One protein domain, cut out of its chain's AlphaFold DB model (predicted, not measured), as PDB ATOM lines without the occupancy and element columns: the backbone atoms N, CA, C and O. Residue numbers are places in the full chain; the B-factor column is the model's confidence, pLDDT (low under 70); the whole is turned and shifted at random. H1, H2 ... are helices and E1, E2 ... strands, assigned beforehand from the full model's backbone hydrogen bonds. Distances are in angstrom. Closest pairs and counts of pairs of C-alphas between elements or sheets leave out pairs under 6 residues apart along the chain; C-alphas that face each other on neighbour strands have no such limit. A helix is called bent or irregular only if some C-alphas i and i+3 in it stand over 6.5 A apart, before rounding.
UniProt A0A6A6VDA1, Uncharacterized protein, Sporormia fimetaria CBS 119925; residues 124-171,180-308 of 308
ATOM      1  N   VAL A 124      28.346  83.168  86.278       89.88
ATOM      2  CA  VAL A 124      28.018  84.461  85.657       89.88
ATOM      3  C   VAL A 124      26.587  84.880  85.970       89.88
ATOM      4  O   VAL A 124      25.626  84.213  85.581       89.88
ATOM      5  N   ALA A 125      26.445  86.035  86.617       89.38
ATOM      6  CA  ALA A 125      25.165  86.704  86.807       89.38
ATOM      7  C   ALA A 125      24.612  87.228  85.476       89.38
ATOM      8  O   ALA A 125      25.265  87.994  84.766       89.38
ATOM      9  N   CYS A 126      23.394  86.815  85.145       89.81
ATOM     10  CA  CYS A 126      22.713  87.144  83.903       89.81
ATOM     11  C   CYS A 126      21.320  87.699  84.199       89.81
ATOM     12  O   CYS A 126      20.525  87.099  84.922       89.81
ATOM     13  N   PHE A 127      21.009  88.834  83.579       88.12
ATOM     14  CA  PHE A 127      19.769  89.588  83.805       88.12
ATOM     15  C   PHE A 127      18.778  89.452  82.640       88.12
ATOM     16  O   PHE A 127      17.680  90.008  82.660       88.12
ATOM     17  N   SER A 128      19.157  88.710  81.597       86.88
ATOM     18  CA  SER A 128      18.354  88.474  80.400       86.88
ATOM     19  C   SER A 128      18.656  87.097  79.794       86.88
ATOM     20  O   SER A 128      19.741  86.555  80.009       86.88
ATOM     21  N   PRO A 129      17.742  86.527  78.990       86.25
ATOM     22  CA  PRO A 129      18.028  85.301  78.248       86.25
ATOM     23  C   PRO A 129      19.257  85.413  77.329       86.25
ATOM     24  O   PRO A 129      20.030  84.468  77.216       86.25
ATOM     25  N   GLU A 130      19.469  86.582  76.723       87.81
ATOM     26  CA  GLU A 130      20.590  86.847  75.815       87.81
ATOM     27  C   GLU A 130      21.943  86.876  76.544       87.81
ATOM     28  O   GLU A 130      22.911  86.266  76.082       87.81
ATOM     29  N   SER A 131      22.006  87.516  77.721       89.69
ATOM     30  CA  SER A 131      23.217  87.506  78.558       89.69
ATOM     31  C   SER A 131      23.548  86.094  79.044       89.69
ATOM     32  O   SER A 131      24.706  85.689  78.974       89.69
ATOM     33  N   ALA A 132      22.534  85.305  79.411       88.50
ATOM     34  CA  ALA A 132      22.701  83.900  79.786       88.50
ATOM     35  C   ALA A 132      23.255  83.040  78.636       88.50
ATOM     36  O   ALA A 132      24.124  82.198  78.857       88.50
ATOM     37  N   LEU A 133      22.788  83.248  77.401       87.00
ATOM     38  CA  LEU A 133      23.318  82.534  76.233       87.00
ATOM     39  C   LEU A 133      24.750  82.945  75.905       87.00
ATOM     40  O   LEU A 133      25.574  82.085  75.606       87.00
ATOM     41  N   THR A 134      25.051  84.236  76.005       88.94
ATOM     42  CA  THR A 134      26.410  84.752  75.815       88.94
ATOM     43  C   THR A 134      27.368  84.165  76.850       88.94
ATOM     44  O   THR A 134      28.438  83.689  76.485       88.94
ATOM     45  N   ALA A 135      26.966  84.128  78.124       89.94
ATOM     46  CA  ALA A 135      27.752  83.524  79.197       89.94
ATOM     47  C   ALA A 135      27.983  82.022  78.964       89.94
ATOM     48  O   ALA A 135      29.115  81.555  79.064       89.94
ATOM     49  N   ALA A 136      26.935  81.280  78.582       86.81
ATOM     50  CA  ALA A 136      27.057  79.863  78.241       86.81
ATOM     51  C   ALA A 136      28.039  79.633  77.080       86.81
ATOM     52  O   ALA A 136      28.912  78.774  77.167       86.81
ATOM     53  N   ALA A 137      27.922  80.418  76.004       85.19
ATOM     54  CA  ALA A 137      28.797  80.318  74.836       85.19
ATOM     55  C   ALA A 137      30.253  80.706  75.151       85.19
ATOM     56  O   ALA A 137      31.174  80.190  74.522       85.19
ATOM     57  N   ALA A 138      30.465  81.576  76.140       88.94
ATOM     58  CA  ALA A 138      31.787  81.968  76.624       88.94
ATOM     59  C   ALA A 138      32.428  80.946  77.587       88.94
ATOM     60  O   ALA A 138      33.561  81.160  78.017       88.94
ATOM     61  N   GLY A 139      31.736  79.847  77.913       87.88
ATOM     62  CA  GLY A 139      32.259  78.791  78.781       87.88
ATOM     63  C   GLY A 139      31.996  79.008  80.270       87.88
ATOM     64  O   GLY A 139      32.798  78.568  81.086       87.88
ATOM     65  N   ALA A 140      30.907  79.688  80.640       89.19
ATOM     66  CA  ALA A 140      30.456  79.700  82.029       89.19
ATOM     67  C   ALA A 140      30.086  78.280  82.497       89.19
ATOM     68  O   ALA A 140      29.337  77.574  81.815       89.19
ATOM     69  N   ASP A 141      30.557  77.900  83.683       86.75
ATOM     70  CA  ASP A 141      30.216  76.641  84.353       86.75
ATOM     71  C   ASP A 141      28.839  76.713  85.022       86.75
ATOM     72  O   ASP A 141      28.171  75.695  85.196       86.75
ATOM     73  N   CYS A 142      28.391  77.920  85.387       87.75
ATOM     74  CA  CYS A 142      27.069  78.155  85.953       87.75
ATOM     75  C   CYS A 142      26.542  79.550  85.599       87.75
ATOM     76  O   CYS A 142      27.279  80.535  85.575       87.75
ATOM     77  N   ILE A 143      25.233  79.661  85.395       89.62
ATOM     78  CA  ILE A 143      24.543  80.935  85.186       89.62
ATOM     79  C   ILE A 143      23.715  81.251  86.426       89.62
ATOM     80  O   ILE A 143      22.912  80.429  86.862       89.62
ATOM     81  N   HIS A 144      23.861  82.445  86.990       88.94
ATOM     82  CA  HIS A 144      22.919  82.943  87.992       88.94
ATOM     83  C   HIS A 144      21.879  83.797  87.282       88.94
ATOM     84  O   HIS A 144      22.216  84.765  86.607       88.94
ATOM     85  N   VAL A 145      20.611  83.428  87.402       87.81
ATOM     86  CA  VAL A 145      19.520  84.115  86.719       87.81
ATOM     87  C   VAL A 145      18.890  85.113  87.675       87.81
ATOM     88  O   VAL A 145      18.230  84.717  88.636       87.81
ATOM     89  N   TYR A 146      19.060  86.397  87.368       83.88
ATOM     90  CA  TYR A 146      18.467  87.507  88.103       83.88
ATOM     91  C   TYR A 146      17.271  88.072  87.330       83.88
ATOM     92  O   TYR A 146      17.377  88.356  86.131       83.88
ATOM     93  N   PRO A 147      16.111  88.258  87.975       68.75
ATOM     94  CA  PRO A 147      14.969  88.867  87.320       68.75
ATOM     95  C   PRO A 147      15.164  90.378  87.165       68.75
ATOM     96  O   PRO A 147      14.929  91.143  88.092       68.75
ATOM     97  N   GLY A 148      15.562  90.839  85.980       59.72
ATOM     98  CA  GLY A 148      15.678  92.275  85.714       59.72
ATOM     99  C   GLY A 148      14.330  93.009  85.816       59.72
ATOM    100  O   GLY A 148      13.359  92.599  85.174       59.72
ATOM    101  N   GLY A 149      14.284  94.095  86.603       52.88
ATOM    102  CA  GLY A 149      13.344  95.240  86.560       52.88
ATOM    103  C   GLY A 149      11.829  95.000  86.696       52.88
ATOM    104  O   GLY A 149      11.084  95.945  86.921       52.88
ATOM    105  N   SER A 150      11.352  93.765  86.554       52.12
ATOM    106  CA  SER A 150       9.933  93.368  86.583       52.12
ATOM    107  C   SER A 150       9.658  92.212  87.555       52.12
ATOM    108  O   SER A 150       8.562  91.654  87.579       52.12
ATOM    109  N   GLY A 151      10.655  91.861  88.372       54.09
ATOM    110  CA  GLY A 151      10.462  91.174  89.648       54.09
ATOM    111  C   GLY A 151      10.549  89.651  89.656       54.09
ATOM    112  O   GLY A 151      10.801  89.103  90.723       54.09
ATOM    113  N   HIS A 152      10.402  88.920  88.539       60.06
ATOM    114  CA  HIS A 152      10.378  87.449  88.632       60.06
ATOM    115  C   HIS A 152      11.003  86.697  87.457       60.06
ATOM    116  O   HIS A 152      10.679  86.930  86.290       60.06
ATOM    117  N   VAL A 153      11.828  85.693  87.784       63.94
ATOM    118  CA  VAL A 153      12.240  84.666  86.828       63.94
ATOM    119  C   VAL A 153      11.024  83.776  86.626       63.94
ATOM    120  O   VAL A 153      10.692  82.928  87.451       63.94
ATOM    121  N   ASN A 154      10.291  84.032  85.549       67.69
ATOM    122  CA  ASN A 154       9.044  83.346  85.262       67.69
ATOM    123  C   ASN A 154       9.200  82.366  84.092       67.69
ATOM    124  O   ASN A 154      10.224  82.275  83.415       67.69
ATOM    125  N   VAL A 155       8.121  81.640  83.818       67.06
ATOM    126  CA  VAL A 155       8.023  80.686  82.706       67.06
ATOM    127  C   VAL A 155       8.402  81.312  81.362       67.06
ATOM    128  O   VAL A 155       8.970  80.638  80.502       67.06
ATOM    129  N   ALA A 156       8.048  82.582  81.148       74.69
ATOM    130  CA  ALA A 156       8.313  83.281  79.899       74.69
ATOM    131  C   ALA A 156       9.814  83.515  79.703       74.69
ATOM    132  O   ALA A 156      10.297  83.322  78.588       74.69
ATOM    133  N   TRP A 157      10.555  83.818  80.775       80.25
ATOM    134  CA  TRP A 157      12.014  83.934  80.735       80.25
ATOM    135  C   TRP A 157      12.654  82.645  80.202       80.25
ATOM    136  O   TRP A 157      13.339  82.670  79.180       80.25
ATOM    137  N   PHE A 158      12.327  81.492  80.796       76.19
ATOM    138  CA  PHE A 158      12.876  80.197  80.366       76.19
ATOM    139  C   PHE A 158      12.422  79.786  78.962       76.19
ATOM    140  O   PHE A 158      13.196  79.212  78.190       76.19
ATOM    141  N   LYS A 159      11.168  80.096  78.597       75.12
ATOM    142  CA  LYS A 159      10.662  79.881  77.233       75.12
ATOM    143  C   LYS A 159      11.441  80.709  76.217       75.12
ATOM    144  O   LYS A 159      11.745  80.187  75.147       75.12
ATOM    145  N   ASN A 160      11.767  81.958  76.539       80.56
ATOM    146  CA  ASN A 160      12.551  82.830  75.669       80.56
ATOM    147  C   ASN A 160      13.996  82.341  75.557       80.56
ATOM    148  O   ASN A 160      14.454  82.140  74.436       80.56
ATOM    149  N   TYR A 161      14.647  82.026  76.681       79.31
ATOM    150  CA  TYR A 161      15.986  81.426  76.702       79.31
ATOM    151  C   TYR A 161      16.067  80.189  75.806       79.31
ATOM    152  O   TYR A 161      16.945  80.067  74.957       79.31
ATOM    153  N   SER A 162      15.084  79.299  75.904       75.75
ATOM    154  CA  SER A 162      15.106  78.049  75.140       75.75
ATOM    155  C   SER A 162      14.664  78.163  73.691       75.75
ATOM    156  O   SER A 162      14.944  77.257  72.909       75.75
ATOM    157  N   ARG A 163      13.947  79.226  73.317       79.19
ATOM    158  CA  ARG A 163      13.728  79.562  71.904       79.19
ATOM    159  C   ARG A 163      15.026  80.091  71.307       79.19
ATOM    160  O   ARG A 163      15.532  79.494  70.371       79.19
ATOM    161  N   GLN A 164      15.619  81.100  71.941       80.00
ATOM    162  CA  GLN A 164      16.861  81.718  71.478       80.00
ATOM    163  C   GLN A 164      18.018  80.711  71.389       80.00
ATOM    164  O   GLN A 164      18.740  80.704  70.399       80.00
ATOM    165  N   ARG A 165      18.135  79.777  72.346       74.25
ATOM    166  CA  ARG A 165      19.122  78.683  72.289       74.25
ATOM    167  C   ARG A 165      18.978  77.798  71.046       74.25
ATOM    168  O   ARG A 165      19.971  77.260  70.576       74.25
ATOM    169  N   LYS A 166      17.755  77.599  70.541       73.31
ATOM    170  CA  LYS A 166      17.497  76.792  69.333       73.31
ATOM    171  C   LYS A 166      17.777  77.551  68.048       73.31
ATOM    172  O   LYS A 166      18.136  76.923  67.060       73.31
ATOM    173  N   ASP A 167      17.577  78.861  68.081       74.69
ATOM    174  CA  ASP A 167      17.754  79.737  66.926       74.69
ATOM    175  C   ASP A 167      19.224  80.171  66.755       74.69
ATOM    176  O   ASP A 167      19.572  80.790  65.750       74.69
ATOM    177  N   MET A 168      20.102  79.845  67.714       64.12
ATOM    178  CA  MET A 168      21.519  80.195  67.661       64.12
ATOM    179  C   MET A 168      22.236  79.383  66.566       64.12
ATOM    180  O   MET A 168      22.134  78.151  66.557       64.12
ATOM    181  N   PRO A 169      22.945  80.041  65.627       60.81
ATOM    182  CA  PRO A 169      23.621  79.357  64.535       60.81
ATOM    183  C   PRO A 169      24.737  78.448  65.072       60.81
ATOM    184  O   PRO A 169      25.426  78.822  66.020       60.81
ATOM    185  N   PRO A 170      24.958  77.273  64.459       56.78
ATOM    186  CA  PRO A 170      25.963  76.314  64.920       56.78
ATOM    187  C   PRO A 170      27.407  76.840  64.826       56.78
ATOM    188  O   PRO A 170      28.285  76.303  65.486       56.78
ATOM    189  N   GLU A 171      27.660  77.895  64.046       49.91
ATOM    190  CA  GLU A 171      29.008  78.401  63.735       49.91
ATOM    191  C   GLU A 171      29.688  79.191  64.869       49.91
ATOM    192  O   GLU A 171      30.889  79.436  64.801       49.91
ATOM    193  N   PRO A 180      26.065  73.177  75.786       59.19
ATOM    194  CA  PRO A 180      25.759  72.258  76.872       59.19
ATOM    195  C   PRO A 180      24.712  72.884  77.795       59.19
ATOM    196  O   PRO A 180      24.562  74.104  77.860       59.19
ATOM    197  N   ALA A 181      23.902  72.053  78.447       71.19
ATOM    198  CA  ALA A 181      22.999  72.564  79.470       71.19
ATOM    199  C   ALA A 181      23.863  73.070  80.634       71.19
ATOM    200  O   ALA A 181      24.332  72.271  81.434       71.19
ATOM    201  N   VAL A 182      24.134  74.376  80.654       83.62
ATOM    202  CA  VAL A 182      24.841  75.036  81.751       83.62
ATOM    203  C   VAL A 182      23.867  75.152  82.926       83.62
ATOM    204  O   VAL A 182      22.769  75.681  82.717       83.62
ATOM    205  N   PRO A 183      24.237  74.677  84.128       86.50
ATOM    206  CA  PRO A 183      23.436  74.837  85.330       86.50
ATOM    207  C   PRO A 183      23.011  76.277  85.578       86.50
ATOM    208  O   PRO A 183      23.787  77.221  85.415       86.50
ATOM    209  N   MET A 184      21.761  76.435  85.991       87.56
ATOM    210  CA  MET A 184      21.159  77.707  86.344       87.56
ATOM    211  C   MET A 184      20.840  77.755  87.834       87.56
ATOM    212  O   MET A 184      20.109  76.917  88.361       87.56
ATOM    213  N   ARG A 185      21.318  78.802  88.507       88.50
ATOM    214  CA  ARG A 185      20.866  79.166  89.851       88.50
ATOM    215  C   ARG A 185      19.869  80.299  89.760       88.50
ATOM    216  O   ARG A 185      20.191  81.386  89.286       88.50
ATOM    217  N   ILE A 186      18.649  80.033  90.187       88.81
ATOM    218  CA  ILE A 186      17.537  80.964  90.054       88.81
ATOM    219  C   ILE A 186      17.510  81.840  91.293       88.81
ATOM    220  O   ILE A 186      17.178  81.359  92.379       88.81
ATOM    221  N   TYR A 187      17.845  83.113  91.116       87.25
ATOM    222  CA  TYR A 187      17.791  84.088  92.189       87.25
ATOM    223  C   TYR A 187      16.337  84.448  92.492       87.25
ATOM    224  O   TYR A 187      15.608  84.974  91.643       87.25
ATOM    225  N   LEU A 188      15.899  84.112  93.700       86.25
ATOM    226  CA  LEU A 188      14.591  84.468  94.221       86.25
ATOM    227  C   LEU A 188      14.779  85.686  95.115       86.25
ATOM    228  O   LEU A 188      14.901  85.567  96.328       86.25
ATOM    229  N   ASP A 189      14.843  86.849  94.478       73.00
ATOM    230  CA  ASP A 189      15.088  88.092  95.193       73.00
ATOM    231  C   ASP A 189      13.867  88.583  95.963       73.00
ATOM    232  O   ASP A 189      12.737  88.519  95.468       73.00
ATOM    233  N   THR A 190      14.116  89.184  97.110       60.28
ATOM    234  CA  THR A 190      13.146  89.960  97.860       60.28
ATOM    235  C   THR A 190      13.630  91.385  98.113       60.28
ATOM    236  O   THR A 190      13.311  91.916  99.165       60.28
ATOM    237  N   ASP A 191      14.362  92.040  97.211       56.25
ATOM    238  CA  ASP A 191      14.730  93.466  97.356       56.25
ATOM    239  C   ASP A 191      13.547  94.357  97.816       56.25
ATOM    240  O   ASP A 191      13.696  95.211  98.687       56.25
ATOM    241  N   GLU A 192      12.326  94.082  97.342       51.44
ATOM    242  CA  GLU A 192      11.086  94.746  97.791       51.44
ATOM    243  C   GLU A 192      10.541  94.252  99.155       51.44
ATOM    244  O   GLU A 192       9.839  95.001  99.845       51.44
ATOM    245  N   ASP A 193      10.842  93.012  99.567       52.97
ATOM    246  CA  ASP A 193      10.379  92.415 100.835       52.97
ATOM    247  C   ASP A 193      11.439  92.451 101.960       52.97
ATOM    248  O   ASP A 193      11.100  92.249 103.128       52.97
ATOM    249  N   LEU A 194      12.698  92.795 101.662       55.56
ATOM    250  CA  LEU A 194      13.758  93.077 102.640       55.56
ATOM    251  C   LEU A 194      13.312  94.177 103.615       55.56
ATOM    252  O   LEU A 194      13.549  94.086 104.818       55.56
ATOM    253  N   LEU A 195      12.534  95.143 103.118       56.59
ATOM    254  CA  LEU A 195      11.912  96.207 103.911       56.59
ATOM    255  C   LEU A 195      10.625  95.780 104.646       56.59
ATOM    256  O   LEU A 195      10.162  96.499 105.530       56.59
ATOM    257  N   ARG A 196      10.023  94.636 104.293       61.56
ATOM    258  CA  ARG A 196       8.703  94.192 104.792       61.56
ATOM    259  C   ARG A 196       8.780  93.149 105.913       61.56
ATOM    260  O   ARG A 196       7.746  92.752 106.449       61.56
ATOM    261  N   GLY A 197       9.990  92.754 106.304       75.94
ATOM    262  CA  GLY A 197      10.242  91.805 107.386       75.94
ATOM    263  C   GLY A 197      10.156  90.330 106.963       75.94
ATOM    264  O   GLY A 197       9.717  90.005 105.857       75.94
ATOM    265  N   PRO A 198      10.576  89.411 107.850       78.56
ATOM    266  CA  PRO A 198      10.870  88.022 107.488       78.56
ATOM    267  C   PRO A 198       9.630  87.185 107.127       78.56
ATOM    268  O   PRO A 198       9.728  86.263 106.322       78.56
ATOM    269  N   ASP A 199       8.450  87.504 107.668       82.44
ATOM    270  CA  ASP A 199       7.212  86.777 107.343       82.44
ATOM    271  C   ASP A 199       6.723  87.049 105.917       82.44
ATOM    272  O   ASP A 199       6.268  86.139 105.222       82.44
ATOM    273  N   VAL A 200       6.854  88.297 105.457       80.94
ATOM    274  CA  VAL A 200       6.476  88.679 104.089       80.94
ATOM    275  C   VAL A 200       7.441  88.053 103.084       80.94
ATOM    276  O   VAL A 200       6.999  87.510 102.070       80.94
ATOM    277  N   GLN A 201       8.740  88.040 103.408       82.56
ATOM    278  CA  GLN A 201       9.754  87.344 102.613       82.56
ATOM    279  C   GLN A 201       9.448  85.850 102.489       82.56
ATOM    280  O   GLN A 201       9.453  85.324 101.378       82.56
ATOM    281  N   LEU A 202       9.122  85.170 103.596       85.62
ATOM    282  CA  LEU A 202       8.789  83.746 103.568       85.62
ATOM    283  C   LEU A 202       7.613  83.461 102.630       85.62
ATOM    284  O   LEU A 202       7.730  82.606 101.754       85.62
ATOM    285  N   PHE A 203       6.505  84.194 102.773       85.69
ATOM    286  CA  PHE A 203       5.328  83.997 101.925       85.69
ATOM    287  C   PHE A 203       5.651  84.205 100.434       85.69
ATOM    288  O   PHE A 203       5.320  83.357  99.601       85.69
ATOM    289  N   SER A 204       6.358  85.295 100.115       86.00
ATOM    290  CA  SER A 204       6.802  85.640  98.757       86.00
ATOM    291  C   SER A 204       7.691  84.543  98.154       86.00
ATOM    292  O   SER A 204       7.456  84.081  97.032       86.00
ATOM    293  N   LEU A 205       8.677  84.055  98.911       88.75
ATOM    294  CA  LEU A 205       9.592  82.997  98.475       88.75
ATOM    295  C   LEU A 205       8.880  81.654  98.295       88.75
ATOM    296  O   LEU A 205       9.075  80.989  97.273       88.75
ATOM    297  N   GLU A 206       8.010  81.267  99.230       91.06
ATOM    298  CA  GLU A 206       7.231  80.036  99.114       91.06
ATOM    299  C   GLU A 206       6.357  80.029  97.859       91.06
ATOM    300  O   GLU A 206       6.306  79.022  97.140       91.06
ATOM    301  N   GLU A 207       5.659  81.134  97.589       88.19
ATOM    302  CA  GLU A 207       4.800  81.262  96.417       88.19
ATOM    303  C   GLU A 207       5.619  81.140  95.127       88.19
ATOM    304  O   GLU A 207       5.249  80.385  94.222       88.19
ATOM    305  N   ARG A 208       6.784  81.792  95.058       86.12
ATOM    306  CA  ARG A 208       7.690  81.716  93.900       86.12
ATOM    307  C   ARG A 208       8.219  80.300  93.671       86.12
ATOM    308  O   ARG A 208       8.167  79.817  92.536       86.12
ATOM    309  N   ILE A 209       8.650  79.596  94.724       88.88
ATOM    310  CA  ILE A 209       9.102  78.196  94.628       88.88
ATOM    311  C   ILE A 209       7.950  77.295  94.153       88.88
ATOM    312  O   ILE A 209       8.125  76.488  93.230       88.88
ATOM    313  N   LYS A 210       6.751  77.445  94.734       89.12
ATOM    314  CA  LYS A 210       5.547  76.688  94.338       89.12
ATOM    315  C   LYS A 210       5.186  76.958  92.877       89.12
ATOM    316  O   LYS A 210       4.988  76.007  92.118       89.12
ATOM    317  N   ASN A 211       5.168  78.221  92.455       83.44
ATOM    318  CA  ASN A 211       4.858  78.631  91.085       83.44
ATOM    319  C   ASN A 211       5.864  78.064  90.079       83.44
ATOM    320  O   ASN A 211       5.460  77.525  89.040       83.44
ATOM    321  N   PHE A 212       7.157  78.090  90.406       82.00
ATOM    322  CA  PHE A 212       8.192  77.474  89.580       82.00
ATOM    323  C   PHE A 212       7.994  75.955  89.453       82.00
ATOM    324  O   PHE A 212       7.942  75.409  88.344       82.00
ATOM    325  N   LYS A 213       7.810  75.253  90.580       82.50
ATOM    326  CA  LYS A 213       7.598  73.794  90.597       82.50
ATOM    327  C   LYS A 213       6.328  73.390  89.841       82.50
ATOM    328  O   LYS A 213       6.350  72.412  89.088       82.50
ATOM    329  N   ASN A 214       5.240  74.141  90.004       81.56
ATOM    330  CA  ASN A 214       3.966  73.891  89.329       81.56
ATOM    331  C   ASN A 214       4.062  74.116  87.822       81.56
ATOM    332  O   ASN A 214       3.629  73.256  87.053       81.56
ATOM    333  N   THR A 215       4.706  75.206  87.404       71.88
ATOM    334  CA  THR A 215       4.993  75.468  85.988       71.88
ATOM    335  C   THR A 215       5.700  74.278  85.346       71.88
ATOM    336  O   THR A 215       5.300  73.820  84.273       71.88
ATOM    337  N   ARG A 216       6.731  73.734  86.009       68.88
ATOM    338  CA  ARG A 216       7.473  72.583  85.480       68.88
ATOM    339  C   ARG A 216       6.605  71.334  85.364       68.88
ATOM    340  O   ARG A 216       6.759  70.580  84.407       68.88
ATOM    341  N   ARG A 217       5.727  71.083  86.342       68.12
ATOM    342  CA  ARG A 217       4.838  69.909  86.325       68.12
ATOM    343  C   ARG A 217       3.840  69.967  85.173       68.12
ATOM    344  O   ARG A 217       3.585  68.935  84.563       68.12
ATOM    345  N   GLN A 218       3.278  71.141  84.894       60.75
ATOM    346  CA  GLN A 218       2.227  71.292  83.886       60.75
ATOM    347  C   GLN A 218       2.764  71.261  82.452       60.75
ATOM    348  O   GLN A 218       2.068  70.806  81.543       60.75
ATOM    349  N   ASP A 219       4.005  71.696  82.227       61.84
ATOM    350  CA  ASP A 219       4.586  71.692  80.891       61.84
ATOM    351  C   ASP A 219       5.354  70.379  80.635       61.84
ATOM    352  O   ASP A 219       6.572  70.282  80.780       61.84
ATOM    353  N   ASN A 220       4.633  69.331  80.215       54.09
ATOM    354  CA  ASN A 220       5.238  68.059  79.779       54.09
ATOM    355  C   ASN A 220       6.300  68.260  78.678       54.09
ATOM    356  O   ASN A 220       7.235  67.464  78.563       54.09
ATOM    357  N   LYS A 221       6.211  69.349  77.895       57.59
ATOM    358  CA  LYS A 221       7.232  69.698  76.901       57.59
ATOM    359  C   LYS A 221       8.491  70.285  77.542       57.59
ATOM    360  O   LYS A 221       9.528  70.241  76.893       57.59
ATOM    361  N   PHE A 222       8.442  70.808  78.769       55.78
ATOM    362  CA  PHE A 222       9.632  71.261  79.499       55.78
ATOM    363  C   PHE A 222      10.511  70.091  79.929       55.78
ATOM    364  O   PHE A 222      11.714  70.110  79.678       55.78
ATOM    365  N   ARG A 223       9.904  69.043  80.510       50.78
ATOM    366  CA  ARG A 223      10.628  67.817  80.898       50.78
ATOM    367  C   ARG A 223      11.283  67.144  79.693       50.78
ATOM    368  O   ARG A 223      12.413  66.696  79.801       50.78
ATOM    369  N   ALA A 224      10.604  67.122  78.545       46.75
ATOM    370  CA  ALA A 224      11.108  66.490  77.322       46.75
ATOM    371  C   ALA A 224      12.212  67.284  76.595       46.75
ATOM    372  O   ALA A 224      12.812  66.771  75.656       46.75
ATOM    373  N   ARG A 225      12.445  68.549  76.964       53.56
ATOM    374  CA  ARG A 225      13.339  69.459  76.228       53.56
ATOM    375  C   ARG A 225      14.626  69.816  76.979       53.56
ATOM    376  O   ARG A 225      15.351  70.663  76.473       53.56
ATOM    377  N   ASN A 226      14.902  69.213  78.143       52.50
ATOM    378  CA  ASN A 226      16.096  69.497  78.958       52.50
ATOM    379  C   ASN A 226      16.361  71.011  79.130       52.50
ATOM    380  O   ASN A 226      17.501  71.459  79.032       52.50
ATOM    381  N   LEU A 227      15.306  71.819  79.328       56.19
ATOM    382  CA  LEU A 227      15.467  73.273  79.532       56.19
ATOM    383  C   LEU A 227      16.193  73.593  80.840       56.19
ATOM    384  O   LEU A 227      16.724  74.685  80.976       56.19
ATOM    385  N   LEU A 228      16.131  72.657  81.781       59.72
ATOM    386  CA  LEU A 228      16.657  72.751  83.125       59.72
ATOM    387  C   LEU A 228      17.370  71.426  83.426       59.72
ATOM    388  O   LEU A 228      16.773  70.356  83.211       59.72
ATOM    389  N   CYS A 229      18.633  71.488  83.834       65.00
ATOM    390  CA  CYS A 229      19.422  70.322  84.208       65.00
ATOM    391  C   CYS A 229      19.162  69.932  85.679       65.00
ATOM    392  O   CYS A 229      18.651  70.733  86.464       65.00
ATOM    393  N   PRO A 230      19.429  68.676  86.077       67.38
ATOM    394  CA  PRO A 230      19.286  68.236  87.470       67.38
ATOM    395  C   PRO A 230      20.037  69.101  88.493       67.38
ATOM    396  O   PRO A 230      19.643  69.140  89.657       67.38
ATOM    397  N   GLU A 231      21.086  69.783  88.046       78.50
ATOM    398  CA  GLU A 231      21.972  70.636  88.833       78.50
ATOM    399  C   GLU A 231      21.422  72.056  89.040       78.50
ATOM    400  O   GLU A 231      22.025  72.838  89.777       78.50
ATOM    401  N   ASP A 232      20.283  72.395  88.426       85.12
ATOM    402  CA  ASP A 232      19.658  73.696  88.641       85.12
ATOM    403  C   ASP A 232      19.233  73.865  90.092       85.12
ATOM    404  O   ASP A 232      18.660  72.963  90.711       85.12
ATOM    405  N   SER A 233      19.477  75.057  90.618       89.56
ATOM    406  CA  SER A 233      19.316  75.347  92.034       89.56
ATOM    407  C   SER A 233      18.481  76.603  92.247       89.56
ATOM    408  O   SER A 233      18.367  77.466  91.374       89.56
ATOM    409  N   PHE A 234      17.904  76.728  93.436       92.12
ATOM    410  CA  PHE A 234      17.359  78.003  93.889       92.12
ATOM    411  C   PHE A 234      18.398  78.771  94.686       92.12
ATOM    412  O   PHE A 234      19.262  78.173  95.327       92.12
ATOM    413  N   MET A 235      18.291  80.093  94.662       91.06
ATOM    414  CA  MET A 235      19.124  80.982  95.447       91.06
ATOM    415  C   MET A 235      18.240  81.965  96.217       91.06
ATOM    416  O   MET A 235      17.482  82.709  95.600       91.06
ATOM    417  N   PHE A 236      18.280  81.901  97.548       91.69
ATOM    418  CA  PHE A 236      17.472  82.716  98.467       91.69
ATOM    419  C   PHE A 236      18.090  82.700  99.868       91.69
ATOM    420  O   PHE A 236      18.909  81.835 100.167       91.69
ATOM    421  N   GLY A 237      17.661  83.595 100.749       90.44
ATOM    422  CA  GLY A 237      18.064  83.574 102.148       90.44
ATOM    423  C   GLY A 237      17.244  84.549 102.975       90.44
ATOM    424  O   GLY A 237      17.003  85.669 102.542       90.44
ATOM    425  N   ILE A 238      16.801  84.115 104.155       90.50
ATOM    426  CA  ILE A 238      16.161  84.991 105.144       90.50
ATOM    427  C   ILE A 238      17.108  85.154 106.331       90.50
ATOM    428  O   ILE A 238      17.530  84.165 106.938       90.50
ATOM    429  N   THR A 239      17.417  86.396 106.682       88.19
ATOM    430  CA  THR A 239      18.103  86.748 107.927       88.19
ATOM    431  C   THR A 239      17.174  87.554 108.823       88.19
ATOM    432  O   THR A 239      16.221  88.188 108.361       88.19
ATOM    433  N   ASP A 240      17.447  87.548 110.120       86.75
ATOM    434  CA  ASP A 240      16.815  88.481 111.036       86.75
ATOM    435  C   ASP A 240      17.429  89.891 110.917       86.75
ATOM    436  O   ASP A 240      18.337  90.156 110.125       86.75
ATOM    437  N   ARG A 241      16.927  90.827 111.728       83.88
ATOM    438  CA  ARG A 241      17.401  92.224 111.759       83.88
ATOM    439  C   ARG A 241      18.859  92.394 112.211       83.88
ATOM    440  O   ARG A 241      19.372  93.505 112.142       83.88
ATOM    441  N   PHE A 242      19.473  91.347 112.752       85.62
ATOM    442  CA  PHE A 242      20.864  91.322 113.194       85.62
ATOM    443  C   PHE A 242      21.759  90.549 112.217       85.62
ATOM    444  O   PHE A 242      22.924  90.329 112.534       85.62
ATOM    445  N   GLY A 243      21.220  90.121 111.069       83.94
ATOM    446  CA  GLY A 243      21.962  89.350 110.074       83.94
ATOM    447  C   GLY A 243      22.164  87.877 110.447       83.94
ATOM    448  O   GLY A 243      22.881  87.137 109.769       83.94
ATOM    449  N   ALA A 244      21.509  87.400 111.511       90.00
ATOM    450  CA  ALA A 244      21.523  85.983 111.848       90.00
ATOM    451  C   ALA A 244      20.582  85.212 110.913       90.00
ATOM    452  O   ALA A 244      19.461  85.644 110.635       90.00
ATOM    453  N   VAL A 245      21.026  84.051 110.435       92.19
ATOM    454  CA  VAL A 245      20.230  83.162 109.582       92.19
ATOM    455  C   VAL A 245      18.982  82.702 110.325       92.19
ATOM    456  O   VAL A 245      19.052  82.131 111.415       92.19
ATOM    457  N   ASP A 246      17.832  82.883 109.684       93.88
ATOM    458  CA  ASP A 246      16.568  82.376 110.191       93.88
ATOM    459  C   ASP A 246      16.446  80.872 109.922       93.88
ATOM    460  O   ASP A 246      16.082  80.442 108.823       93.88
ATOM    461  N   LEU A 247      16.800  80.062 110.917       95.44
ATOM    462  CA  LEU A 247      16.888  78.613 110.759       95.44
ATOM    463  C   LEU A 247      15.546  77.980 110.359       95.44
ATOM    464  O   LEU A 247      15.500  77.124 109.477       95.44
ATOM    465  N   GLU A 248      14.452  78.391 110.998       96.12
ATOM    466  CA  GLU A 248      13.135  77.782 110.796       96.12
ATOM    467  C   GLU A 248      12.596  78.095 109.397       96.12
ATOM    468  O   GLU A 248      12.232  77.182 108.645       96.12
ATOM    469  N   ARG A 249      12.611  79.379 109.012       95.50
ATOM    470  CA  ARG A 249      12.072  79.823 107.722       95.50
ATOM    471  C   ARG A 249      12.904  79.288 106.557       95.50
ATOM    472  O   ARG A 249      12.343  78.760 105.595       95.50
ATOM    473  N   ASN A 250      14.236  79.347 106.647       95.94
ATOM    474  CA  ASN A 250      15.095  78.832 105.577       95.94
ATOM    475  C   ASN A 250      14.991  77.312 105.426       95.94
ATOM    476  O   ASN A 250      14.949  76.824 104.297       95.94
ATOM    477  N   LYS A 251      14.902  76.553 106.526       97.50
ATOM    478  CA  LYS A 251      14.729  75.098 106.453       97.50
ATOM    479  C   LYS A 251      13.419  74.716 105.761       97.50
ATOM    480  O   LYS A 251      13.436  73.862 104.876       97.50
ATOM    481  N   SER A 252      12.316  75.402 106.081       97.06
ATOM    482  CA  SER A 252      11.032  75.224 105.380       97.06
ATOM    483  C   SER A 252      11.165  75.472 103.870       97.06
ATOM    484  O   SER A 252      10.702  74.672 103.053       97.06
ATOM    485  N   LEU A 253      11.872  76.536 103.474       96.19
ATOM    486  CA  LEU A 253      12.110  76.858 102.063       96.19
ATOM    487  C   LEU A 253      12.973  75.808 101.350       96.19
ATOM    488  O   LEU A 253      12.665  75.438 100.215       96.19
ATOM    489  N   VAL A 254      14.023  75.295 101.998       96.69
ATOM    490  CA  VAL A 254      14.873  74.221 101.451       96.69
ATOM    491  C   VAL A 254      14.072  72.928 101.269       96.69
ATOM    492  O   VAL A 254      14.135  72.305 100.207       96.69
ATOM    493  N   GLU A 255      13.255  72.547 102.253       97.12
ATOM    494  CA  GLU A 255      12.367  71.382 102.152       97.12
ATOM    495  C   GLU A 255      11.331  71.555 101.028       97.12
ATOM    496  O   GLU A 255      11.111  70.646 100.217       97.12
ATOM    497  N   LEU A 256      10.746  72.749 100.903       96.00
ATOM    498  CA  LEU A 256       9.809  73.085  99.831       96.00
ATOM    499  C   LEU A 256      10.476  73.055  98.447       96.00
ATOM    500  O   LEU A 256       9.833  72.660  97.467       96.00
ATOM    501  N   ALA A 257      11.744  73.447  98.351       93.69
ATOM    502  CA  ALA A 257      12.526  73.464  97.120       93.69
ATOM    503  C   ALA A 257      12.940  72.068  96.633       93.69
ATOM    504  O   ALA A 257      13.183  71.897  95.437       93.69
ATOM    505  N   ALA A 258      12.932  71.041  97.487       92.38
ATOM    506  CA  ALA A 258      13.325  69.688  97.102       92.38
ATOM    507  C   ALA A 258      12.602  69.193  95.818       92.38
ATOM    508  O   ALA A 258      11.398  69.444  95.627       92.38
ATOM    509  N   PRO A 259      13.298  68.482  94.907       91.50
ATOM    510  CA  PRO A 259      14.653  67.941  95.061       91.50
ATOM    511  C   PRO A 259      15.782  68.882  94.603       91.50
ATOM    512  O   PRO A 259      16.910  68.421  94.472       91.50
ATOM    513  N   TYR A 260      15.502  70.151  94.295       89.94
ATOM    514  CA  TYR A 260      16.547  71.044  93.792       89.94
ATOM    515  C   TYR A 260      17.501  71.459  94.913       89.94
ATOM    516  O   TYR A 260      17.030  71.734  96.021       89.94
ATOM    517  N   PRO A 261      18.817  71.531  94.648       92.88
ATOM    518  CA  PRO A 261      19.747  72.147  95.576       92.88
ATOM    519  C   PRO A 261      19.365  73.609  95.829       92.88
ATOM    520  O   PRO A 261      18.804  74.294  94.970       92.88
ATOM    521  N   CYS A 262      19.706  74.094  97.016       94.12
ATOM    522  CA  CYS A 262      19.533  75.489  97.384       94.12
ATOM    523  C   CYS A 262      20.887  76.100  97.706       94.12
ATOM    524  O   CYS A 262      21.728  75.471  98.355       94.12
ATOM    525  N   THR A 263      21.054  77.345  97.290       92.19
ATOM    526  CA  THR A 263      22.188  78.182  97.629       92.19
ATOM    527  C   THR A 263      21.701  79.339  98.482       92.19
ATOM    528  O   THR A 263      20.775  80.041  98.082       92.19
ATOM    529  N   PHE A 264      22.305  79.554  99.645       92.06
ATOM    530  CA  PHE A 264      21.963  80.727 100.433       92.06
ATOM    531  C   PHE A 264      22.512  81.982  99.759       92.06
ATOM    532  O   PHE A 264      23.695  82.038  99.419       92.06
ATOM    533  N   ALA A 265      21.659  82.979  99.568       87.56
ATOM    534  CA  ALA A 265      22.088  84.321  99.212       87.56
ATOM    535  C   ALA A 265      21.672  85.286 100.308       87.56
ATOM    536  O   ALA A 265      20.487  85.454 100.581       87.56
ATOM    537  N   GLY A 266      22.672  85.910 100.913       80.06
ATOM    538  CA  GLY A 266      22.502  86.966 101.888       80.06
ATOM    539  C   GLY A 266      23.716  87.880 101.864       80.06
ATOM    540  O   GLY A 266      24.770  87.534 101.321       80.06
ATOM    541  N   VAL A 267      23.547  89.057 102.446       76.06
ATOM    542  CA  VAL A 267      24.634  90.002 102.683       76.06
ATOM    543  C   VAL A 267      25.004  89.882 104.153       76.06
ATOM    544  O   VAL A 267      24.127  89.956 105.009       76.06
ATOM    545  N   PHE A 268      26.287  89.669 104.432       79.75
ATOM    546  CA  PHE A 268      26.829  89.713 105.787       79.75
ATOM    547  C   PHE A 268      27.671  90.981 105.903       79.75
ATOM    548  O   PHE A 268      28.419  91.302 104.976       79.75
ATOM    549  N   GLN A 269      27.569  91.700 107.020       78.38
ATOM    550  CA  GLN A 269      28.316  92.946 107.191       78.38
ATOM    551  C   GLN A 269      29.813  92.689 107.339       78.38
ATOM    552  O   GLN A 269      30.632  93.481 106.875       78.38
ATOM    553  N   ASP A 270      30.189  91.574 107.969       80.81
ATOM    554  CA  ASP A 270      31.589  91.232 108.170       80.81
ATOM    555  C   ASP A 270      31.881  89.721 108.130       80.81
ATOM    556  O   ASP A 270      31.006  88.854 108.018       80.81
ATOM    557  N   TYR A 271      33.175  89.401 108.202       81.75
ATOM    558  CA  TYR A 271      33.678  88.028 108.243       81.75
ATOM    559  C   TYR A 271      33.146  87.221 109.432       81.75
ATOM    560  O   TYR A 271      32.911  86.016 109.302       81.75
ATOM    561  N   TRP A 272      32.996  87.848 110.597       85.12
ATOM    562  CA  TRP A 272      32.591  87.157 111.813       85.12
ATOM    563  C   TRP A 272      31.118  86.764 111.762       85.12
ATOM    564  O   TRP A 272      30.770  85.634 112.104       85.12
ATOM    565  N   GLU A 273      30.272  87.656 111.261       84.38
ATOM    566  CA  GLU A 273      28.868  87.394 110.976       84.38
ATOM    567  C   GLU A 273      28.717  86.244 109.975       84.38
ATOM    568  O   GLU A 273      28.037  85.257 110.271       84.38
ATOM    569  N   ALA A 274      29.428  86.291 108.843       84.75
ATOM    570  CA  ALA A 274      29.412  85.201 107.868       84.75
ATOM    571  C   ALA A 274      29.853  83.867 108.493       84.75
ATOM    572  O   ALA A 274      29.204  82.836 108.310       84.75
ATOM    573  N   ARG A 275      30.932  83.883 109.286       87.69
ATOM    574  CA  ARG A 275      31.461  82.698 109.972       87.69
ATOM    575  C   ARG A 275      30.460  82.102 110.962       87.69
ATOM    576  O   ARG A 275      30.308  80.881 110.992       87.69
ATOM    577  N   ASN A 276      29.788  82.930 111.760       91.12
ATOM    578  CA  ASN A 276      28.814  82.470 112.757       91.12
ATOM    579  C   ASN A 276      27.562  81.858 112.118       91.12
ATOM    580  O   ASN A 276      26.881  81.054 112.750       91.12
ATOM    581  N   ASN A 277      27.291  82.200 110.860       91.44
ATOM    582  CA  ASN A 277      26.150  81.693 110.118       91.44
ATOM    583  C   ASN A 277      26.436  80.394 109.345       91.44
ATOM    584  O   ASN A 277      25.487  79.731 108.937       91.44
ATOM    585  N   VAL A 278      27.695  79.954 109.206       92.06
ATOM    586  CA  VAL A 278      28.039  78.714 108.474       92.06
ATOM    587  C   VAL A 278      27.279  77.501 109.018       92.06
ATOM    588  O   VAL A 278      26.634  76.790 108.256       92.06
ATOM    589  N   GLU A 279      27.319  77.267 110.329       93.94
ATOM    590  CA  GLU A 279      26.668  76.104 110.944       93.94
ATOM    591  C   GLU A 279      25.128  76.136 110.784       93.94
ATOM    592  O   GLU A 279      24.567  75.148 110.304       93.94
ATOM    593  N   PRO A 280      24.428  77.259 111.059       95.00
ATOM    594  CA  PRO A 280      23.015  77.412 110.707       95.00
ATOM    595  C   PRO A 280      22.686  77.115 109.237       95.00
ATOM    596  O   PRO A 280      21.705  76.427 108.951       95.00
ATOM    597  N   LEU A 281      23.507  77.581 108.290       94.44
ATOM    598  CA  LEU A 281      23.285  77.337 106.859       94.44
ATOM    599  C   LEU A 281      23.351  75.847 106.509       94.44
ATOM    600  O   LEU A 281      22.517  75.349 105.745       94.44
ATOM    601  N   ILE A 282      24.301  75.125 107.105       94.38
ATOM    602  CA  ILE A 282      24.427  73.672 106.953       94.38
ATOM    603  C   ILE A 282      23.190  72.970 107.525       94.38
ATOM    604  O   ILE A 282      22.628  72.083 106.881       94.38
ATOM    605  N   GLN A 283      22.723  73.394 108.702       95.88
ATOM    606  CA  GLN A 283      21.547  72.820 109.362       95.88
ATOM    607  C   GLN A 283      20.239  73.054 108.590       95.88
ATOM    608  O   GLN A 283      19.356  72.193 108.612       95.88
ATOM    609  N   CYS A 284      20.122  74.173 107.870       97.06
ATOM    610  CA  CYS A 284      19.019  74.419 106.936       97.06
ATOM    611  C   CYS A 284      19.028  73.466 105.729       97.06
ATOM    612  O   CYS A 284      17.990  73.277 105.100       97.06
ATOM    613  N   GLY A 285      20.175  72.864 105.398       96.06
ATOM    614  CA  GLY A 285      20.335  71.968 104.251       96.06
ATOM    615  C   GLY A 285      20.756  72.661 102.952       96.06
ATOM    616  O   GLY A 285      20.644  72.055 101.880       96.06
ATOM    617  N   PHE A 286      21.248  73.903 103.016       94.94
ATOM    618  CA  PHE A 286      21.839  74.566 101.853       94.94
ATOM    619  C   PHE A 286      23.071  73.798 101.354       94.94
ATOM    620  O   PHE A 286      23.874  73.299 102.139       94.94
ATOM    621  N   LYS A 287      23.226  73.703 100.029       92.25
ATOM    622  CA  LYS A 287      24.376  73.043  99.378       92.25
ATOM    623  C   LYS A 287      25.524  73.987  99.108       92.25
ATOM    624  O   LYS A 287      26.670  73.556  99.016       92.25
ATOM    625  N   SER A 288      25.202  75.265  98.995       89.12
ATOM    626  CA  SER A 288      26.192  76.316  98.929       89.12
ATOM    627  C   SER A 288      25.668  77.613  99.514       89.12
ATOM    628  O   SER A 288      24.486  77.724  99.839       89.12
ATOM    629  N   PHE A 289      26.537  78.605  99.652       87.88
ATOM    630  CA  PHE A 289      26.147  79.959 100.019       87.88
ATOM    631  C   PHE A 289      27.071  80.982  99.362       87.88
ATOM    632  O   PHE A 289      28.236  80.676  99.099       87.88
ATOM    633  N   TYR A 290      26.534  82.171  99.089       79.94
ATOM    634  CA  TYR A 290      27.298  83.340  98.672       79.94
ATOM    635  C   TYR A 290      27.474  84.267  99.854       79.94
ATOM    636  O   TYR A 290      26.508  84.614 100.530       79.94
ATOM    637  N   VAL A 291      28.715  84.684 100.061       70.38
ATOM    638  CA  VAL A 291      29.029  85.797 100.944       70.38
ATOM    639  C   VAL A 291      29.552  86.929 100.088       70.38
ATOM    640  O   VAL A 291      30.497  86.735  99.325       70.38
ATOM    641  N   ILE A 292      28.924  88.089 100.220       69.50
ATOM    642  CA  ILE A 292      29.450  89.364  99.749       69.50
ATOM    643  C   ILE A 292      29.886  90.096 101.012       69.50
ATOM    644  O   ILE A 292      29.054  90.382 101.867       69.50
ATOM    645  N   PHE A 293      31.184  90.360 101.138       67.31
ATOM    646  CA  PHE A 293      31.687  91.264 102.166       67.31
ATOM    647  C   PHE A 293      31.629  92.687 101.622       67.31
ATOM    648  O   PHE A 293      32.266  92.988 100.606       67.31
ATOM    649  N   GLU A 294      30.875  93.557 102.284       60.28
ATOM    650  CA  GLU A 294      31.007  94.994 102.070       60.28
ATOM    651  C   GLU A 294      32.325  95.435 102.707       60.28
ATOM    652  O   GLU A 294      32.435  95.585 103.923       60.28
ATOM    653  N   SER A 295      33.383  95.593 101.907       60.69
ATOM    654  CA  SER A 295      34.572  96.260 102.430       60.69
ATOM    655  C   SER A 295      34.271  97.746 102.539       60.69
ATOM    656  O   SER A 295      33.904  98.374 101.543       60.69
ATOM    657  N   ASN A 296      34.515  98.320 103.710       53.22
ATOM    658  CA  ASN A 296      34.726  99.751 103.789       53.22
ATOM    659  C   ASN A 296      36.029 100.084 103.034       53.22
ATOM    660  O   ASN A 296      37.130  99.770 103.474       53.22
ATOM    661  N   GLU A 297      35.830 100.693 101.869       52.53
ATOM    662  CA  GLU A 297      36.730 101.554 101.094       52.53
ATOM    663  C   GLU A 297      37.640 101.004  99.980       52.53
ATOM    664  O   GLU A 297      37.779 101.751  99.023       52.53
ATOM    665  N   ASP A 298      38.171  99.774  99.932       44.78
ATOM    666  CA  ASP A 298      39.149  99.456  98.844       44.78
ATOM    667  C   ASP A 298      39.245  97.992  98.376       44.78
ATOM    668  O   ASP A 298      39.982  97.666  97.439       44.78
ATOM    669  N   PHE A 299      38.496  97.077  98.981       43.34
ATOM    670  CA  PHE A 299      38.611  95.649  98.714       43.34
ATOM    671  C   PHE A 299      37.307  95.154  98.092       43.34
ATOM    672  O   PHE A 299      36.351  94.845  98.791       43.34
ATOM    673  N   GLY A 300      37.254  95.133  96.756       43.84
ATOM    674  CA  GLY A 300      36.065  94.727  96.000       43.84
ATOM    675  C   GLY A 300      35.382  93.477  96.563       43.84
ATOM    676  O   GLY A 300      36.030  92.607  97.136       43.84
ATOM    677  N   SER A 301      34.062  93.389  96.412       45.44
ATOM    678  CA  SER A 301      33.269  92.283  96.948       45.44
ATOM    679  C   SER A 301      33.840  90.927  96.527       45.44
ATOM    680  O   SER A 301      33.831  90.572  95.348       45.44
ATOM    681  N   PHE A 302      34.343  90.158  97.492       45.31
ATOM    682  CA  PHE A 302      34.841  88.813  97.233       45.31
ATOM    683  C   PHE A 302      33.725  87.808  97.452       45.31
ATOM    684  O   PHE A 302      33.172  87.713  98.543       45.31
ATOM    685  N   MET A 303      33.431  87.047  96.404       52.12
ATOM    686  CA  MET A 303      32.481  85.950  96.441       52.12
ATOM    687  C   MET A 303      33.199  84.688  96.915       52.12
ATOM    688  O   MET A 303      34.092  84.186  96.229       52.12
ATOM    689  N   VAL A 304      32.813  84.160  98.075       56.38
ATOM    690  CA  VAL A 304      33.282  82.841  98.520       56.38
ATOM    691  C   VAL A 304      32.143  81.849  98.366       56.38
ATOM    692  O   VAL A 304      31.164  81.906  99.104       56.38
ATOM    693  N   LEU A 305      32.282  80.947  97.395       58.38
ATOM    694  CA  LEU A 305      31.383  79.817  97.225       58.38
ATOM    695  C   LEU A 305      31.900  78.649  98.064       58.38
ATOM    696  O   LEU A 305      32.947  78.073  97.773       58.38
ATOM    697  N   PHE A 306      31.139  78.275  99.083       62.50
ATOM    698  CA  PHE A 306      31.317  76.989  99.748       62.50
ATOM    699  C   PHE A 306      30.371  75.983  99.104       62.50
ATOM    700  O   PHE A 306      29.186  76.268  98.994       62.50
ATOM    701  N   GLN A 307      30.875  74.830  98.671       59.06
ATOM    702  CA  GLN A 307      30.059  73.699  98.222       59.06
ATOM    703  C   GLN A 307      30.278  72.530  99.184       59.06
ATOM    704  O   GLN A 307      31.426  72.220  99.512       59.06
ATOM    705  N   GLN A 308      29.184  71.930  99.653       55.91
ATOM    706  CA  GLN A 308      29.206  70.675 100.412       55.91
ATOM    707  C   GLN A 308      29.183  69.448  99.509       55.91
ATOM    708  O   GLN A 308      28.440  69.478  98.501       55.91
TER     709      GLN A 308
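This is residues 124 to 171 and 180 to 308 of the 308 residues of an uncharacterized protein of Sporormia fimetaria CBS 119925 (UniProt A0A6A6VDA1). A seven-stranded sheet curls like half of an open barrel, and helices H1, H5 and H6 cover its outer side. The longest helix, H3, runs nearly side by side with H5, while H2 packs steeply on H1. The printed part has 177 residues with six named helices and seven named strands, in the order E1 H1 E2 H2 E3 H3 H4 E4 H5 E5 H6 E6 E7. The mixed sheet runs E1 E2 E3 E4 E5 E6 E7, parallel but for E7. The class is mixed, helices and strands; the whole is compact, with a radius of gyration of the C-alphas of 16.7 A and spans of 48 by 38 by 31 A.

The strands are E1, residues 124 to 126, from C-alpha 124 at (28.018, 84.461, 85.657); E2, 142 to 145; E3, 184 to 187; E4, 233 to 236; E5, 262 to 268, 18.1 A long; E6, 288 to 293, 16.3 A; and E7, 303 to 307, ending at C-alpha 307 (30.059, 73.699, 98.222). The helices are H1, 129 to 137; H2, 155 to 167, 18.6 A; H3, 198 to 218, 30.2 A, from C-alpha 198 at (10.870, 88.022, 107.488); H4, 220 to 223; H5, 247 to 257, 15.2 A; and H6, 271 to 284, 20.0 A. H6 is only just irregular: C-alphas 276 and 279 are 7.0 A apart.

The sheet is strongly twisted and curled, its way across turning by 175 degrees. N 126 and O 144 of E1 and E2 are 2.8 A apart, N 185 and O 143 of E2 and E3 2.8 A, N 235 and O 186 of E3 and E4 2.8 A, N 263 and O 234 of E4 and E5 2.8 A, and N 290 and O 264 of E5 and E6 2.9 A, within hydrogen-bond range. The hairpin E6 and E7 has no such pair; C-alphas 288 and 307 face each other at 4.7 A. H1, H5 and H6 make two layers with the sheet, helices on one face; their heights over it are 8.5, 10.3 and 9.5 A. Right-handed crossovers join the strand-helix-strand units, parallel neighbours with helices between: E1 H1 E2, E3 H3 H4 E4, E4 H5 E5 and E5 H6 E6. H3 only grazes the sheet, with residues 201 to 212. Its residues 202 to 210 touch H5 at a shallow tilt of 11 degrees, the same way; the closest C-alphas, of Ile 209 and Ala 257, are 6.4 A apart. H2 touches H1 at a steep tilt of 48 degrees, with C-alphas of Pro 129 and Tyr 161 closest at 4.6 A. H4 is close to but not clearly touching H3, with C-alphas of Arg 216 and Phe 222 closest at 6.5 A. Every O i to N i+4 pair is within range in H1, H3 and H5, with 8 of 9 in H2 and 8 of 10 in H6; H4 is too short for one.

The C-alphas farthest apart, of Glu 171 and Phe 242, are 51.8 A apart. Residues 172 to 179 are not printed, and C-alphas 171 and 180 are 14.9 A apart across this cut. Of the links printed whole, none is long. Mean pLDDT of the printed part is 78.0, with residues 147 to 155, 168 to 171, 180, 190 to 196, 216 to 230 and 292 to 308 under 70.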